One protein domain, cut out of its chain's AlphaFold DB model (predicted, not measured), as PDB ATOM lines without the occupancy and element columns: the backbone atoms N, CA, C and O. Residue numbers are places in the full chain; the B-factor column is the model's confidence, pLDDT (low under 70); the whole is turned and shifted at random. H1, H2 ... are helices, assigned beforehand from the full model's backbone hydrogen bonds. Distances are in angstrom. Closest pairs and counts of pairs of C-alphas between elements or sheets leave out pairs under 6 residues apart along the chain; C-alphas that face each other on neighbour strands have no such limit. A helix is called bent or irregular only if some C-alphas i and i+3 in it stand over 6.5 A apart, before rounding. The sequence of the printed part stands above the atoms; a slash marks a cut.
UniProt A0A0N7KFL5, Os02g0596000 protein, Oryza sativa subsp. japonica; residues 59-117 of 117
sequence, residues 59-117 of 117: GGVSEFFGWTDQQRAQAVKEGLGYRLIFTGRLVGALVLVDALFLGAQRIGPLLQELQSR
ATOM      1  N   GLY A  59      30.961 117.494 259.306       90.12
ATOM      2  CA  GLY A  59      30.977 116.990 260.674       90.12
ATOM      3  C   GLY A  59      30.072 115.778 260.869       90.12
ATOM      4  O   GLY A  59      29.271 115.411 259.997       90.12
ATOM      5  N   GLY A  60      30.194 115.151 262.038       91.12
ATOM      6  CA  GLY A  60      29.315 114.073 262.489       91.12
ATOM      7  C   GLY A  60      29.411 112.810 261.631       91.12
ATOM      8  O   GLY A  60      30.492 112.379 261.237       91.12
ATOM      9  N   VAL A  61      28.258 112.208 261.322       91.00
ATOM     10  CA  VAL A  61      28.173 110.966 260.524       91.00
ATOM     11  C   VAL A  61      28.812 111.140 259.144       91.00
ATOM     12  O   VAL A  61      29.456 110.224 258.632       91.00
ATOM     13  N   SER A  62      28.698 112.345 258.577       89.12
ATOM     14  CA  SER A  62      29.303 112.678 257.291       89.12
ATOM     15  C   SER A  62      30.814 112.587 257.320       89.12
ATOM     16  O   SER A  62      31.426 111.961 256.455       89.12
ATOM     17  N   GLU A  63      31.400 113.193 258.348       90.50
ATOM     18  CA  GLU A  63      32.834 113.174 258.567       90.50
ATOM     19  C   GLU A  63      33.328 111.744 258.795       90.50
ATOM     20  O   GLU A  63      34.312 111.318 258.190       90.50
ATOM     21  N   PHE A  64      32.589 110.973 259.597       90.56
ATOM     22  CA  PHE A  64      32.934 109.599 259.930       90.56
ATOM     23  C   PHE A  64      32.982 108.686 258.698       90.56
ATOM     24  O   PHE A  64      33.965 107.966 258.521       90.56
ATOM     25  N   PHE A  65      31.971 108.727 257.825       91.31
ATOM     26  CA  PHE A  65      31.893 107.835 256.661       91.31
ATOM     27  C   PHE A  65      32.541 108.379 255.384       91.31
ATOM     28  O   PHE A  65      32.684 107.626 254.424       91.31
ATOM     29  N   GLY A  66      32.968 109.645 255.345       88.00
ATOM     30  CA  GLY A  66      33.689 110.177 254.181       88.00
ATOM     31  C   GLY A  66      32.814 110.336 252.937       88.00
ATOM     32  O   GLY A  66      33.303 110.266 251.811       88.00
ATOM     33  N   TRP A  67      31.501 110.490 253.114       87.50
ATOM     34  CA  TRP A  67      30.524 110.410 252.023       87.50
ATOM     35  C   TRP A  67      30.317 111.725 251.253       87.50
ATOM     36  O   TRP A  67      29.492 111.781 250.340       87.50
ATOM     37  N   THR A  68      31.028 112.794 251.615       89.62
ATOM     38  CA  THR A  68      30.899 114.096 250.950       89.62
ATOM     39  C   THR A  68      31.794 114.159 249.714       89.62
ATOM     40  O   THR A  68      32.819 113.479 249.635       89.62
ATOM     41  N   ASP A  69      31.429 114.995 248.739       88.25
ATOM     42  CA  ASP A  69      32.242 115.196 247.532       88.25
ATOM     43  C   ASP A  69      33.639 115.732 247.862       88.25
ATOM     44  O   ASP A  69      34.621 115.273 247.286       88.25
ATOM     45  N   GLN A  70      33.743 116.632 248.843       88.75
ATOM     46  CA  GLN A  70      35.014 117.225 249.263       88.75
ATOM     47  C   GLN A  70      35.933 116.202 249.941       88.75
ATOM     48  O   GLN A  70      37.115 116.130 249.612       88.75
ATOM     49  N   GLN A  71      35.394 115.335 250.808       89.00
ATOM     50  CA  GLN A  71      36.177 114.235 251.383       89.00
ATOM     51  C   GLN A  71      36.597 113.221 250.322       89.00
ATOM     52  O   GLN A  71      37.708 112.708 250.387       89.00
ATOM     53  N   ARG A  72      35.757 112.948 249.314       87.06
ATOM     54  CA  ARG A  72      36.151 112.105 248.175       87.06
ATOM     55  C   ARG A  72      37.248 112.751 247.334       87.06
ATOM     56  O   ARG A  72      38.188 112.064 246.945       87.06
ATOM     57  N   ALA A  73      37.155 114.049 247.066       88.44
ATOM     58  CA  ALA A  73      38.185 114.782 246.339       88.44
ATOM     59  C   ALA A  73      39.518 114.777 247.108       88.44
ATOM     60  O   ALA A  73      40.572 114.564 246.510       88.44
ATOM     61  N   GLN A  74      39.477 114.922 248.436       85.31
ATOM     62  CA  GLN A  74      40.651 114.767 249.295       85.31
ATOM     63  C   GLN A  74      41.163 113.320 249.324       85.31
ATOM     64  O   GLN A  74      42.365 113.097 249.210       85.31
ATOM     65  N   ALA A  75      40.275 112.326 249.369       85.25
ATOM     66  CA  ALA A  75      40.630 110.908 249.333       85.25
ATOM     67  C   ALA A  75      41.427 110.527 248.086       85.25
ATOM     68  O   ALA A  75      42.336 109.700 248.152       85.25
ATOM     69  N   VAL A  76      41.085 111.120 246.940       84.38
ATOM     70  CA  VAL A  76      41.830 110.923 245.692       84.38
ATOM     71  C   VAL A  76      43.255 111.470 245.811       84.38
ATOM     72  O   VAL A  76      44.171 110.857 245.269       84.38
ATOM     73  N   LYS A  77      43.460 112.566 246.553       85.38
ATOM     74  CA  LYS A  77      44.790 113.143 246.803       85.38
ATOM     75  C   LYS A  77      45.608 112.321 247.805       85.38
ATOM     76  O   LYS A  77      46.800 112.135 247.593       85.38
ATOM     77  N   GLU A  78      44.982 111.817 248.872       83.44
ATOM     78  CA  GLU A  78      45.666 111.086 249.957       83.44
ATOM     79  C   GLU A  78      45.871 109.584 249.677       83.44
ATOM     80  O   GLU A  78      46.678 108.920 250.329       83.44
ATOM     81  N   GLY A  79      45.184 109.029 248.675       86.25
ATOM     82  CA  GLY A  79      45.463 107.699 248.135       86.25
ATOM     83  C   GLY A  79      44.780 106.536 248.868       86.25
ATOM     84  O   GLY A  79      43.683 106.649 249.420       86.25
ATOM     85  N   LEU A  80      45.399 105.350 248.802       86.06
ATOM     86  CA  LEU A  80      44.764 104.077 249.178       86.06
ATOM     87  C   LEU A  80      44.418 103.986 250.674       86.06
ATOM     88  O   LEU A  80      43.355 103.471 251.017       86.06
ATOM     89  N   GLY A  81      45.283 104.505 251.553       84.50
ATOM     90  CA  GLY A  81      45.078 104.447 253.005       84.50
ATOM     91  C   GLY A  81      43.801 105.163 253.439       84.50
ATOM     92  O   GLY A  81      42.995 104.605 254.181       84.50
ATOM     93  N   TYR A  82      43.557 106.350 252.883       82.94
ATOM     94  CA  TYR A  82      42.358 107.134 253.165       82.94
ATOM     95  C   TYR A  82      41.087 106.377 252.747       82.94
ATOM     96  O   TYR A  82      40.139 106.261 253.519       82.94
ATOM     97  N   ARG A  83      41.092 105.746 251.564       84.50
ATOM     98  CA  ARG A  83      39.961 104.933 251.072       84.50
ATOM     99  C   ARG A  83      39.689 103.707 251.947       84.50
ATOM    100  O   ARG A  83      38.525 103.374 252.184       84.50
ATOM    101  N   LEU A  84      40.742 103.044 252.430       90.31
ATOM    102  CA  LEU A  84      40.621 101.879 253.310       90.31
ATOM    103  C   LEU A  84      39.980 102.241 254.652       90.31
ATOM    104  O   LEU A  84      39.155 101.474 255.138       90.31
ATOM    105  N   ILE A  85      40.291 103.412 255.215       90.94
ATOM    106  CA  ILE A  85      39.705 103.867 256.483       90.94
ATOM    107  C   ILE A  85      38.181 103.988 256.371       90.94
ATOM    108  O   ILE A  85      37.464 103.388 257.171       90.94
ATOM    109  N   PHE A  86      37.665 104.713 255.373       90.00
ATOM    110  CA  PHE A  86      36.212 104.877 255.219       90.00
ATOM    111  C   PHE A  86      35.508 103.570 254.872       90.00
ATOM    112  O   PHE A  86      34.436 103.287 255.403       90.00
ATOM    113  N   THR A  87      36.142 102.737 254.044       89.75
ATOM    114  CA  THR A  87      35.614 101.409 253.714       89.75
ATOM    115  C   THR A  87      35.539 100.531 254.964       89.75
ATOM    116  O   THR A  87      34.507  99.921 255.225       89.75
ATOM    117  N   GLY A  88      36.592 100.519 255.785       94.38
ATOM    118  CA  GLY A  88      36.626  99.785 257.047       94.38
ATOM    119  C   GLY A  88      35.575 100.279 258.040       94.38
ATOM    120  O   GLY A  88      34.884  99.463 258.645       94.38
ATOM    121  N   ARG A  89      35.386 101.601 258.163       94.56
ATOM    122  CA  ARG A  89      34.320 102.193 258.991       94.56
ATOM    123  C   ARG A  89      32.931 101.749 258.536       94.56
ATOM    124  O   ARG A  89      32.115 101.379 259.377       94.56
ATOM    125  N   LEU A  90      32.671 101.747 257.228       93.00
ATOM    126  CA  LEU A  90      31.399 101.292 256.664       93.00
ATOM    127  C   LEU A  90      31.153  99.803 256.936       93.00
ATOM    128  O   LEU A  90      30.101  99.446 257.456       93.00
ATOM    129  N   VAL A  91      32.133  98.948 256.641       96.06
ATOM    130  CA  VAL A  91      32.037  97.501 256.895       96.06
ATOM    131  C   VAL A  91      31.827  97.225 258.384       96.06
ATOM    132  O   VAL A  91      30.945  96.452 258.743       96.06
ATOM    133  N   GLY A  92      32.582  97.891 259.259       96.81
ATOM    134  CA  GLY A  92      32.431  97.756 260.705       96.81
ATOM    135  C   GLY A  92      31.040  98.162 261.197       96.81
ATOM    136  O   GLY A  92      30.466  97.467 262.030       96.81
ATOM    137  N   ALA A  93      30.466  99.240 260.651       96.06
ATOM    138  CA  ALA A  93      29.107  99.661 260.983       96.06
ATOM    139  C   ALA A  93      28.059  98.619 260.562       96.06
ATOM    140  O   ALA A  93      27.159  98.324 261.343       96.06
ATOM    141  N   LEU A  94      28.201  98.023 259.373       96.31
ATOM    142  CA  LEU A  94      27.313  96.951 258.911       96.31
ATOM    143  C   LEU A  94      27.393  95.723 259.826       96.31
ATOM    144  O   LEU A  94      26.369  95.254 260.313       96.31
ATOM    145  N   VAL A  95      28.607  95.266 260.144       98.12
ATOM    146  CA  VAL A  95      28.821  94.128 261.054       98.12
ATOM    147  C   VAL A  95      28.225  94.397 262.438       98.12
ATOM    148  O   VAL A  95      27.617  93.508 263.033       98.12
ATOM    149  N   LEU A  96      28.372  95.618 262.958       97.56
ATOM    150  CA  LEU A  96      27.796  96.004 264.244       97.56
ATOM    151  C   LEU A  96      26.262  95.958 264.211       97.56
ATOM    152  O   LEU A  96      25.652  95.429 265.138       97.56
ATOM    153  N   VAL A  97      25.645  96.491 263.155       97.44
ATOM    154  CA  VAL A  97      24.187  96.463 262.973       97.44
ATOM    155  C   VAL A  97      23.678  95.022 262.911       97.44
ATOM    156  O   VAL A  97      22.718  94.694 263.609       97.44
ATOM    157  N   ASP A  98      24.353  94.145 262.169       97.25
ATOM    158  CA  ASP A  98      23.992  92.727 262.078       97.25
ATOM    159  C   ASP A  98      24.126  92.013 263.430       97.25
ATOM    160  O   ASP A  98      23.231  91.272 263.844       97.25
ATOM    161  N   ALA A  99      25.212  92.267 264.165       96.81
ATOM    162  CA  ALA A  99      25.424  91.698 265.493       96.81
ATOM    163  C   ALA A  99      24.347  92.156 266.490       96.81
ATOM    164  O   ALA A  99      23.831  91.340 267.258       96.81
ATOM    165  N   LEU A 100      23.969  93.438 266.455       96.44
ATOM    166  CA  LEU A 100      22.884  93.980 267.273       96.44
ATOM    167  C   LEU A 100      21.535  93.358 266.900       96.44
ATOM    168  O   LEU A 100      20.766  93.000 267.790       96.44
ATOM    169  N   PHE A 101      21.261  93.181 265.606       95.19
ATOM    170  CA  PHE A 101      20.034  92.555 265.122       95.19
ATOM    171  C   PHE A 101      19.923  91.093 265.574       95.19
ATOM    172  O   PHE A 101      18.908  90.693 266.146       95.19
ATOM    173  N   LEU A 102      20.989  90.306 265.400       94.19
ATOM    174  CA  LEU A 102      21.049  88.918 265.864       94.19
ATOM    175  C   LEU A 102      20.962  88.824 267.392       94.19
ATOM    176  O   LEU A 102      20.255  87.966 267.918       94.19
ATOM    177  N   GLY A 103      21.640  89.719 268.114       92.50
ATOM    178  CA  GLY A 103      21.561  89.807 269.570       92.50
ATOM    179  C   GLY A 103      20.138  90.091 270.053       92.50
ATOM    180  O   GLY A 103      19.633  89.378 270.917       92.50
ATOM    181  N   ALA A 104      19.451  91.060 269.444       90.94
ATOM    182  CA  ALA A 104      18.070  91.405 269.777       90.94
ATOM    183  C   ALA A 104      17.107  90.221 269.589       90.94
ATOM    184  O   ALA A 104      16.250  89.983 270.442       90.94
ATOM    185  N   GLN A 105      17.286  89.422 268.532       91.25
ATOM    186  CA  GLN A 105      16.492  88.204 268.322       91.25
ATOM    187  C   GLN A 105      16.692  87.161 269.433       91.25
ATOM    188  O   GLN A 105      15.758  86.438 269.776       91.25
ATOM    189  N   ARG A 106      17.892  87.081 270.022       87.75
ATOM    190  CA  ARG A 106      18.210  86.133 271.105       87.75
ATOM    191  C   ARG A 106      17.690  86.575 272.474       87.75
ATOM    192  O   ARG A 106      17.518  85.721 273.337       87.75
ATOM    193  N   ILE A 107      17.409  87.864 272.671       85.75
ATOM    194  CA  ILE A 107      16.929  88.412 273.951       85.75
ATOM    195  C   ILE A 107      15.492  87.969 274.264       85.75
ATOM    196  O   ILE A 107      15.186  87.702 275.422       85.75
ATOM    197  N   GLY A 108      14.622  87.842 273.258       80.44
ATOM    198  CA  GLY A 108      13.222  87.437 273.456       80.44
ATOM    199  C   GLY A 108      13.064  86.101 274.202       80.44
ATOM    200  O   GLY A 108      12.442  86.081 275.265       80.44
ATOM    201  N   PRO A 109      13.668  85.001 273.711       82.81
ATOM    202  CA  PRO A 109      13.654  83.710 274.406       82.81
ATOM    203  C   PRO A 109      14.281  83.760 275.808       82.81
ATOM    204  O   PRO A 109      13.788  83.128 276.737       82.81
ATOM    205  N   LEU A 110      15.341  84.554 275.976       80.31
ATOM    206  CA  LEU A 110      16.076  84.687 277.237       80.31
ATOM    207  C   LEU A 110      15.242  85.389 278.322       80.31
ATOM    208  O   LEU A 110      15.270  85.001 279.489       80.31
ATOM    209  N   LEU A 111      14.452  86.394 277.934       80.56
ATOM    210  CA  LEU A 111      13.495  87.057 278.821       80.56
ATOM    211  C   LEU A 111      12.342  86.126 279.219       80.56
ATOM    212  O   LEU A 111      11.907  86.172 280.368       80.56
ATOM    213  N   GLN A 112      11.876  85.269 278.307       81.69
ATOM    214  CA  GLN A 112      10.841  84.274 278.611       81.69
ATOM    215  C   GLN A 112      11.332  83.231 279.622       81.69
ATOM    216  O   GLN A 112      10.614  82.927 280.574       81.69
ATOM    217  N   GLU A 113      12.565  82.734 279.481       84.50
ATOM    218  CA  GLU A 113      13.174  81.837 280.474       84.50
ATOM    219  C   GLU A 113      13.292  82.496 281.855       84.50
ATOM    220  O   GLU A 113      12.953  81.870 282.860       84.50
ATOM    221  N   LEU A 114      13.708  83.766 281.916       82.69
ATOM    222  CA  LEU A 114      13.820  84.514 283.174       82.69
ATOM    223  C   LEU A 114      12.466  84.789 283.842       82.69
ATOM    224  O   LEU A 114      12.410  84.815 285.065       82.69
ATOM    225  N   GLN A 115      11.390  84.982 283.072       81.06
ATOM    226  CA  GLN A 115      10.029  85.163 283.602       81.06
ATOM    227  C   GLN A 115       9.365  83.853 284.045       81.06
ATOM    228  O   GLN A 115       8.400  83.882 284.803       81.06
ATOM    229  N   SER A 116       9.845  82.715 283.538       74.31
ATOM    230  CA  SER A 116       9.319  81.386 283.865       74.31
ATOM    231  C   SER A 116       9.932  80.754 285.126       74.31
ATOM    232  O   SER A 116       9.498  79.674 285.528       74.31
ATOM    233  N   ARG A 117      10.932  81.408 285.733       54.53
ATOM    234  CA  ARG A 117      11.518  81.056 287.036       54.53
ATOM    235  C   ARG A 117      10.936  81.923 288.144       54.53
ATOM    236  O   ARG A 117      10.793  81.380 289.259       54.53
TER     237      ARG A 117
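AT A GLANCE: This is residues 59 to 117 of the 117 residues of the protein "Os02g0596000 protein" of Oryza sativa subsp. japonica (UniProt A0A0N7KFL5). The domain is one long helix, H3, with a small head at its first end, where the two short helices H1 and H2 and the beginning of H3 make a hook. Residues 94 to 117, of which 94 to 115 belong to H3, stick out from this head as a long arm, which makes most of the length. The printed part has 59 residues with three named helices, in the order H1, H2, H3 along the chain, and no named strand; the class is all helix. The whole is extended, with a radius of gyration of the C-alphas of 18.7 A, and the C-alphas span 61 by 21 by 11 A along their three main axes.

HOW THE PARTS SIT: H1, residues 60 to 65, and H2, residues 69 to 78, are close but not clearly touching; their closest C-alphas, those of Glu 63 and Gln 71, are 8.0 A apart. They run the same way at a steep tilt of 47 degrees. H2 is near H3, residues 80 to 115, close but not clearly touching, and the closest C-alphas are those of Ala 75 and Tyr 82, 5.6 A apart. These two helices run opposite ways at a steep tilt of 61 degrees. H1 and H3 touch, H3 with residues 86 to 90 alone, and the closest C-alphas are those of Phe 65 and Phe 86, 5.4 A apart. Their lines are only just about perpendicular, at 71 degrees. Every O i to N i+4 pair is within hydrogen-bond range in H1; in H2 5 of 6 such pairs are, and in H3 29 of 32.

IN THESE COORDINATES: H1 begins at Gly 60, with its C-alpha at (29.315, 114.073, 262.489), and ends at Phe 65. H2 runs from Asp 69 to Glu 78, 14.2 A from first to last C-alpha. H3 runs from Leu 80, with its C-alpha at (44.764, 104.077, 249.178), to Gln 115, with its C-alpha at (10.029, 85.163, 283.602), 52.4 A from first to last C-alpha. H3 has a kink of 30 degrees near residue 106; it is neither bent nor irregular, but only just: C-alphas 105 and 108 are 6.1 A apart.

THE WHOLE: The two C-alphas farthest apart are those of Lys 77 and Arg 117, at 61.3 A. The printed part has no cut and ends at residue 117, the chain's last residue. The links from H1 to H2 and from H2 to H3 are tight, with 3 residues and 1 residue between the helices. Residues 76 to 81, of which 76 to 78 belong to H2, stand free. The mean pLDDT of the printed part is 88.5, and one residue, Arg 117, is under 70.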